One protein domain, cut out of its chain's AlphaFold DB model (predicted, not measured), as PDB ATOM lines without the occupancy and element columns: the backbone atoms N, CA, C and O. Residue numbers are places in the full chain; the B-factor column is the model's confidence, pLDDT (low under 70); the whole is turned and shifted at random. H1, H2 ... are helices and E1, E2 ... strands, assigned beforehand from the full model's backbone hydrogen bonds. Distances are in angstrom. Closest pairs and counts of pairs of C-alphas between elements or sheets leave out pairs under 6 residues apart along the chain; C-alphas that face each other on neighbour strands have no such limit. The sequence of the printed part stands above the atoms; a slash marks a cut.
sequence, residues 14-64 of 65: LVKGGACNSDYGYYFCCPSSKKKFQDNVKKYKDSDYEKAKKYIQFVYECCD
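AT A GLANCE: This is residues 14 to 64 of the 65 residues of an uncharacterized protein of Hungatella xylanolytica (UniProt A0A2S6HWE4). A two-stranded hairpin, E1 and E2, packs on one side of helix H2, and H1 folds against H2 as the other half of a helical hairpin. The two helices make a narrow V: they meet near the link between them and splay toward the other end. The printed part has 51 residues, with two named strands followed by two named helices, E1, E2, H1, H2; the sheet, order E1 - E2, is antiparallel and the class is mixed, helices and strands. The whole is compact, with a radius of gyration of the C-alphas of 9.8 A, and rounded, spanning 26 by 22 by 13 A.

HOW THE PARTS SIT: E1, residues 20 to 23, and E2, residues 26 to 29, form an antiparallel hairpin, their directions 153 degrees apart. N 21 and O 28 are 2.9 A apart and N 23 and O 26 are 3.0 A apart, both within hydrogen-bond range. The closest C-alphas of E2 and H2, residues 49 to 62, are those of Phe 28 and Tyr 55, 6.6 A apart. Those of E1 and H2 are Asp 23 and Phe 58, at 7.1 A. H1, residues 34 to 47, touches H2 with residues 41 to 45 alone, and H2 touches H1 with residues 51 to 56 alone; the closest C-alphas are those of Tyr 44 and Ala 52, 4.7 A apart. This helical hairpin has a shallow tilt of 31 degrees, opposite ways. E1 and H1 are apart. In H1 and H2 every O i to N i+4 pair is within hydrogen-bond range.

IN THESE COORDINATES: E1 begins at C-alpha 20, (107.138, 219.073, 299.958), and measures 9.2 A; E2 measures 9.9 A. H1 begins at C-alpha 34, (96.766, 230.124, 293.904), and measures 20.1 A. H2 measures 20.0 A and ends at C-alpha 62, (105.405, 217.570, 291.668).

THE WHOLE: The C-alphas farthest apart, those of Leu 14 and Ser 47, are 27.2 A apart. The printed part has no cut, and its three links are tight. The mean pLDDT of the printed part is 82.9; residues 14 to 18 and residue 64 are under 70.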
ATOM      1  N   LEU A  14      93.782 222.116 291.229       53.41
ATOM      2  CA  LEU A  14      94.302 220.766 291.469       53.41
ATOM      3  C   LEU A  14      95.434 220.710 292.497       53.41
ATOM      4  O   LEU A  14      95.812 219.616 292.916       53.41
ATOM      5  N   VAL A  15      95.929 221.857 292.973       54.72
ATOM      6  CA  VAL A  15      97.078 221.885 293.883       54.72
ATOM      7  C   VAL A  15      96.712 221.311 295.254       54.72
ATOM      8  O   VAL A  15      96.254 222.010 296.165       54.72
ATOM      9  N   LYS A  16      96.936 220.007 295.422       54.50
ATOM     10  CA  LYS A  16      96.861 219.318 296.710       54.50
ATOM     11  C   LYS A  16      98.042 219.781 297.558       54.50
ATOM     12  O   LYS A  16      99.124 219.201 297.542       54.50
ATOM     13  N   GLY A  17      97.855 220.890 298.270       57.16
ATOM     14  CA  GLY A  17      98.851 221.391 299.213       57.16
ATOM     15  C   GLY A  17      99.250 220.311 300.223       57.16
ATOM     16  O   GLY A  17      98.399 219.566 300.701       57.16
ATOM     17  N   GLY A  18     100.538 220.250 300.563       61.69
ATOM     18  CA  GLY A  18     101.059 219.341 301.592       61.69
ATOM     19  C   GLY A  18     102.228 218.466 301.146       61.69
ATOM     20  O   GLY A  18     102.985 218.018 302.002       61.69
ATOM     21  N   ALA A  19     102.437 218.278 299.841       71.81
ATOM     22  CA  ALA A  19     103.646 217.636 299.334       71.81
ATOM     23  C   ALA A  19     104.806 218.641 299.322       71.81
ATOM     24  O   ALA A  19     104.703 219.716 298.730       71.81
ATOM     25  N   CYS A  20     105.901 218.309 300.001       82.62
ATOM     26  CA  CYS A  20     107.138 219.073 299.958       82.62
ATOM     27  C   CYS A  20     108.265 218.162 299.501       82.62
ATOM     28  O   CYS A  20     108.353 217.027 299.967       82.62
ATOM     29  N   ASN A  21     109.126 218.670 298.628       81.25
ATOM     30  CA  ASN A  21     110.298 217.945 298.178       81.25
ATOM     31  C   ASN A  21     111.530 218.847 298.165       81.25
ATOM     32  O   ASN A  21     111.438 220.076 298.058       81.25
ATOM     33  N   SER A  22     112.689 218.213 298.289       83.25
ATOM     34  CA  SER A  22     113.980 218.872 298.126       83.25
ATOM     35  C   SER A  22     114.450 218.658 296.694       83.25
ATOM     36  O   SER A  22     115.100 217.660 296.400       83.25
ATOM     37  N   ASP A  23     114.125 219.604 295.817       77.81
ATOM     38  CA  ASP A  23     114.447 219.559 294.392       77.81
ATOM     39  C   ASP A  23     115.320 220.746 293.995       77.81
ATOM     40  O   ASP A  23     115.227 221.841 294.552       77.81
ATOM     41  N   TYR A  24     116.206 220.532 293.021       81.25
ATOM     42  CA  TYR A  24     117.115 221.572 292.519       81.25
ATOM     43  C   TYR A  24     117.998 222.230 293.600       81.25
ATOM     44  O   TYR A  24     118.431 223.368 293.433       81.25
ATOM     45  N   GLY A  25     118.257 221.534 294.714       85.38
ATOM     46  CA  GLY A  25     118.995 222.077 295.862       85.38
ATOM     47  C   GLY A  25     118.178 223.009 296.768       85.38
ATOM     48  O   GLY A  25     118.743 223.641 297.661       85.38
ATOM     49  N   TYR A  26     116.859 223.094 296.574       83.25
ATOM     50  CA  TYR A  26     115.951 223.906 297.376       83.25
ATOM     51  C   TYR A  26     114.831 223.055 297.975       83.25
ATOM     52  O   TYR A  26     114.312 222.139 297.349       83.25
ATOM     53  N   TYR A  27     114.414 223.399 299.193       85.56
ATOM     54  CA  TYR A  27     113.212 222.828 299.791       85.56
ATOM     55  C   TYR A  27     111.979 223.600 299.316       85.56
ATOM     56  O   TYR A  27     111.813 224.781 299.655       85.56
ATOM     57  N   PHE A  28     111.123 222.941 298.536       89.00
ATOM     58  CA  PHE A  28     109.886 223.507 298.013       89.00
ATOM     59  C   PHE A  28     108.671 222.708 298.463       89.00
ATOM     60  O   PHE A  28     108.722 221.500 298.658       89.00
ATOM     61  N   CYS A  29     107.555 223.413 298.628       85.56
ATOM     62  CA  CYS A  29     106.275 222.819 298.982       85.56
ATOM     63  C   CYS A  29     105.214 223.219 297.970       85.56
ATOM     64  O   CYS A  29     105.126 224.389 297.571       85.56
ATOM     65  N   CYS A  30     104.375 222.250 297.619       86.00
ATOM     66  CA  CYS A  30     103.211 222.464 296.791       86.00
ATOM     67  C   CYS A  30     102.307 223.510 297.444       86.00
ATOM     68  O   CYS A  30     101.939 223.375 298.620       86.00
ATOM     69  N   PRO A  31     101.984 224.599 296.729       84.81
ATOM     70  CA  PRO A  31     101.206 225.678 297.300       84.81
ATOM     71  C   PRO A  31      99.787 225.194 297.582       84.81
ATOM     72  O   PRO A  31      99.131 224.617 296.735       84.81
ATOM     73  N   SER A  32      99.261 225.490 298.766       79.81
ATOM     74  CA  SER A  32      97.903 225.072 299.139       79.81
ATOM     75  C   SER A  32      96.786 225.915 298.503       79.81
ATOM     76  O   SER A  32      95.630 225.784 298.888       79.81
ATOM     77  N   SER A  33      97.132 226.883 297.647       79.62
ATOM     78  CA  SER A  33      96.203 227.766 296.923       79.62
ATOM     79  C   SER A  33      96.957 228.628 295.900       79.62
ATOM     80  O   SER A  33      98.142 228.925 296.091       79.62
ATOM     81  N   LYS A  34      96.245 229.145 294.886       79.44
ATOM     82  CA  LYS A  34      96.766 230.124 293.904       79.44
ATOM     83  C   LYS A  34      97.462 231.319 294.556       79.44
ATOM     84  O   LYS A  34      98.531 231.733 294.113       79.44
ATOM     85  N   LYS A  35      96.873 231.867 295.623       84.50
ATOM     86  CA  LYS A  35      97.435 233.025 296.329       84.50
ATOM     87  C   LYS A  35      98.805 232.693 296.925       84.50
ATOM     88  O   LYS A  35      99.761 233.415 296.674       84.50
ATOM     89  N   LYS A  36      98.928 231.549 297.615       84.44
ATOM     90  CA  LYS A  36     100.218 231.100 298.165       84.44
ATOM     91  C   LYS A  36     101.262 230.836 297.085       84.44
ATOM     92  O   LYS A  36     102.426 231.153 297.304       84.44
ATOM     93  N   PHE A  37     100.864 230.286 295.939       87.06
ATOM     94  CA  PHE A  37     101.775 230.125 294.806       87.06
ATOM     95  C   PHE A  37     102.344 231.476 294.358       87.06
ATOM     96  O   PHE A  37     103.559 231.647 294.312       87.06
ATOM     97  N   GLN A  38     101.472 232.455 294.101       88.75
ATOM     98  CA  GLN A  38     101.878 233.790 293.659       88.75
ATOM     99  C   GLN A  38     102.750 234.512 294.698       88.75
ATOM    100  O   GLN A  38     103.769 235.097 294.329       88.75
ATOM    101  N   ASP A  39     102.396 234.432 295.985       91.19
ATOM    102  CA  ASP A  39     103.191 234.996 297.081       91.19
ATOM    103  C   ASP A  39     104.590 234.359 297.154       91.19
ATOM    104  O   ASP A  39     105.590 235.070 297.268       91.19
ATOM    105  N   ASN A  40     104.686 233.031 297.022       89.25
ATOM    106  CA  ASN A  40     105.963 232.314 297.026       89.25
ATOM    107  C   ASN A  40     106.820 232.661 295.804       89.25
ATOM    108  O   ASN A  40     107.996 232.977 295.964       89.25
ATOM    109  N   VAL A  41     106.238 232.675 294.599       90.62
ATOM    110  CA  VAL A  41     106.943 233.081 293.373       90.62
ATOM    111  C   VAL A  41     107.476 234.501 293.510       90.62
ATOM    112  O   VAL A  41     108.641 234.738 293.205       90.62
ATOM    113  N   LYS A  42     106.662 235.445 294.003       92.44
ATOM    114  CA  LYS A  42     107.093 236.833 294.211       92.44
ATOM    115  C   LYS A  42     108.229 236.913 295.229       92.44
ATOM    116  O   LYS A  42     109.247 237.534 294.946       92.44
ATOM    117  N   LYS A  43     108.086 236.236 296.372       91.56
ATOM    118  CA  LYS A  43     109.112 236.184 297.421       91.56
ATOM    119  C   LYS A  43     110.432 235.618 296.903       91.56
ATOM    120  O   LYS A  43     111.490 236.161 297.208       91.56
ATOM    121  N   TYR A  44     110.385 234.529 296.138       90.88
ATOM    122  CA  TYR A  44     111.589 233.957 295.552       90.88
ATOM    123  C   TYR A  44     112.156 234.874 294.484       90.88
ATOM    124  O   TYR A  44     113.348 235.094 294.504       90.88
ATOM    125  N   LYS A  45     111.329 235.495 293.640       90.25
ATOM    126  CA  LYS A  45     111.796 236.411 292.595       90.25
ATOM    127  C   LYS A  45     112.566 237.610 293.160       90.25
ATOM    128  O   LYS A  45     113.558 238.004 292.558       90.25
ATOM    129  N   ASP A  46     112.113 238.164 294.285       90.75
ATOM    130  CA  ASP A  46     112.787 239.264 294.991       90.75
ATOM    131  C   ASP A  46     114.119 238.829 295.624       90.75
ATOM    132  O   ASP A  46     115.058 239.612 295.703       90.75
ATOM    133  N   SER A  47     114.208 237.574 296.071       88.56
ATOM    134  CA  SER A  47     115.408 237.043 296.722       88.56
ATOM    135  C   SER A  47     116.436 236.501 295.729       88.56
ATOM    136  O   SER A  47     117.624 236.758 295.875       88.56
ATOM    137  N   ASP A  48     115.989 235.674 294.792       89.50
ATOM    138  CA  ASP A  48     116.790 234.940 293.824       89.50
ATOM    139  C   ASP A  48     115.900 234.496 292.648       89.50
ATOM    140  O   ASP A  48     114.983 233.671 292.771       89.50
ATOM    141  N   TYR A  49     116.173 235.059 291.476       89.25
ATOM    142  CA  TYR A  49     115.369 234.815 290.285       89.25
ATOM    143  C   TYR A  49     115.407 233.352 289.811       89.25
ATOM    144  O   TYR A  49     114.394 232.835 289.328       89.25
ATOM    145  N   GLU A  50     116.537 232.663 289.977       90.75
ATOM    146  CA  GLU A  50     116.682 231.259 289.584       90.75
ATOM    147  C   GLU A  50     115.887 230.343 290.520       90.75
ATOM    148  O   GLU A  50     115.168 229.453 290.059       90.75
ATOM    149  N   LYS A  51     115.882 230.638 291.822       89.38
ATOM    150  CA  LYS A  51     115.021 229.957 292.796       89.38
ATOM    151  C   LYS A  51     113.541 230.082 292.441       89.38
ATOM    152  O   LYS A  51     112.794 229.114 292.578       89.38
ATOM    153  N   ALA A  52     113.105 231.245 291.957       91.06
ATOM    154  CA  ALA A  52     111.720 231.449 291.529       91.06
ATOM    155  C   ALA A  52     111.350 230.578 290.320       91.06
ATOM    156  O   ALA A  52     110.284 229.963 290.316       91.06
ATOM    157  N   LYS A  53     112.236 230.478 289.319       92.56
ATOM    158  CA  LYS A  53     112.039 229.578 288.171       92.56
ATOM    159  C   LYS A  53     111.953 228.119 288.607       92.56
ATOM    160  O   LYS A  53     111.042 227.416 288.181       92.56
ATOM    161  N   LYS A  54     112.868 227.675 289.477       92.75
ATOM    162  CA  LYS A  54     112.885 226.300 289.997       92.75
ATOM    163  C   LYS A  54     111.657 225.971 290.831       92.75
ATOM    164  O   LYS A  54     111.136 224.872 290.708       92.75
ATOM    165  N   TYR A  55     111.147 226.930 291.602       90.12
ATOM    166  CA  TYR A  55     109.885 226.756 292.313       90.12
ATOM    167  C   TYR A  55     108.706 226.556 291.356       90.12
ATOM    168  O   TYR A  55     107.912 225.651 291.565       90.12
ATOM    169  N   ILE A  56     108.600 227.366 290.297       89.38
ATOM    170  CA  ILE A  56     107.544 227.195 289.286       89.38
ATOM    171  C   ILE A  56     107.650 225.805 288.651       89.38
ATOM    172  O   ILE A  56     106.650 225.103 288.586       89.38
ATOM    173  N   GLN A  57     108.857 225.392 288.253       89.62
ATOM    174  CA  GLN A  57     109.101 224.077 287.660       89.62
ATOM    175  C   GLN A  57     108.695 222.931 288.604       89.62
ATOM    176  O   GLN A  57     107.909 222.078 288.212       89.62
ATOM    177  N   PHE A  58     109.131 222.984 289.869       89.00
ATOM    178  CA  PHE A  58     108.725 222.035 290.911       89.00
ATOM    179  C   PHE A  58     107.201 221.954 291.045       89.00
ATOM    180  O   PHE A  58     106.642 220.875 291.195       89.00
ATOM    181  N   VAL A  59     106.522 223.099 290.991       86.00
ATOM    182  CA  VAL A  59     105.072 223.152 291.145       86.00
ATOM    183  C   VAL A  59     104.350 222.437 289.993       86.00
ATOM    184  O   VAL A  59     103.403 221.708 290.261       86.00
ATOM    185  N   TYR A  60     104.824 222.565 288.753       83.88
ATOM    186  CA  TYR A  60     104.308 221.789 287.616       83.88
ATOM    187  C   TYR A  60     104.646 220.293 287.710       83.88
ATOM    188  O   TYR A  60     103.800 219.446 287.457       83.88
ATOM    189  N   GLU A  61     105.879 219.950 288.088       84.88
ATOM    190  CA  GLU A  61     106.360 218.561 288.063       84.88
ATOM    191  C   GLU A  61     105.858 217.708 289.239       84.88
ATOM    192  O   GLU A  61     105.650 216.510 289.083       84.88
ATOM    193  N   CYS A  62     105.703 218.299 290.429       81.19
ATOM    194  CA  CYS A  62     105.405 217.570 291.668       81.19
ATOM    195  C   CYS A  62     104.015 217.844 292.247       81.19
ATOM    196  O   CYS A  62     103.587 217.107 293.136       81.19
ATOM    197  N   CYS A  63     103.323 218.898 291.810       75.19
ATOM    198  CA  CYS A  63     102.027 219.271 292.382       75.19
ATOM    199  C   CYS A  63     100.843 219.010 291.446       75.19
ATOM    200  O   CYS A  63      99.751 219.483 291.765       75.19
ATOM    201  N   ASP A  64     101.064 218.261 290.354       65.75
ATOM    202  CA  ASP A  64     100.063 217.937 289.322       65.75
ATOM    203  C   ASP A  64      99.325 219.195 288.831       65.75
ATOM    204  O   ASP A  64      98.093 219.279 288.859       65.75
TER     205      ASP A  64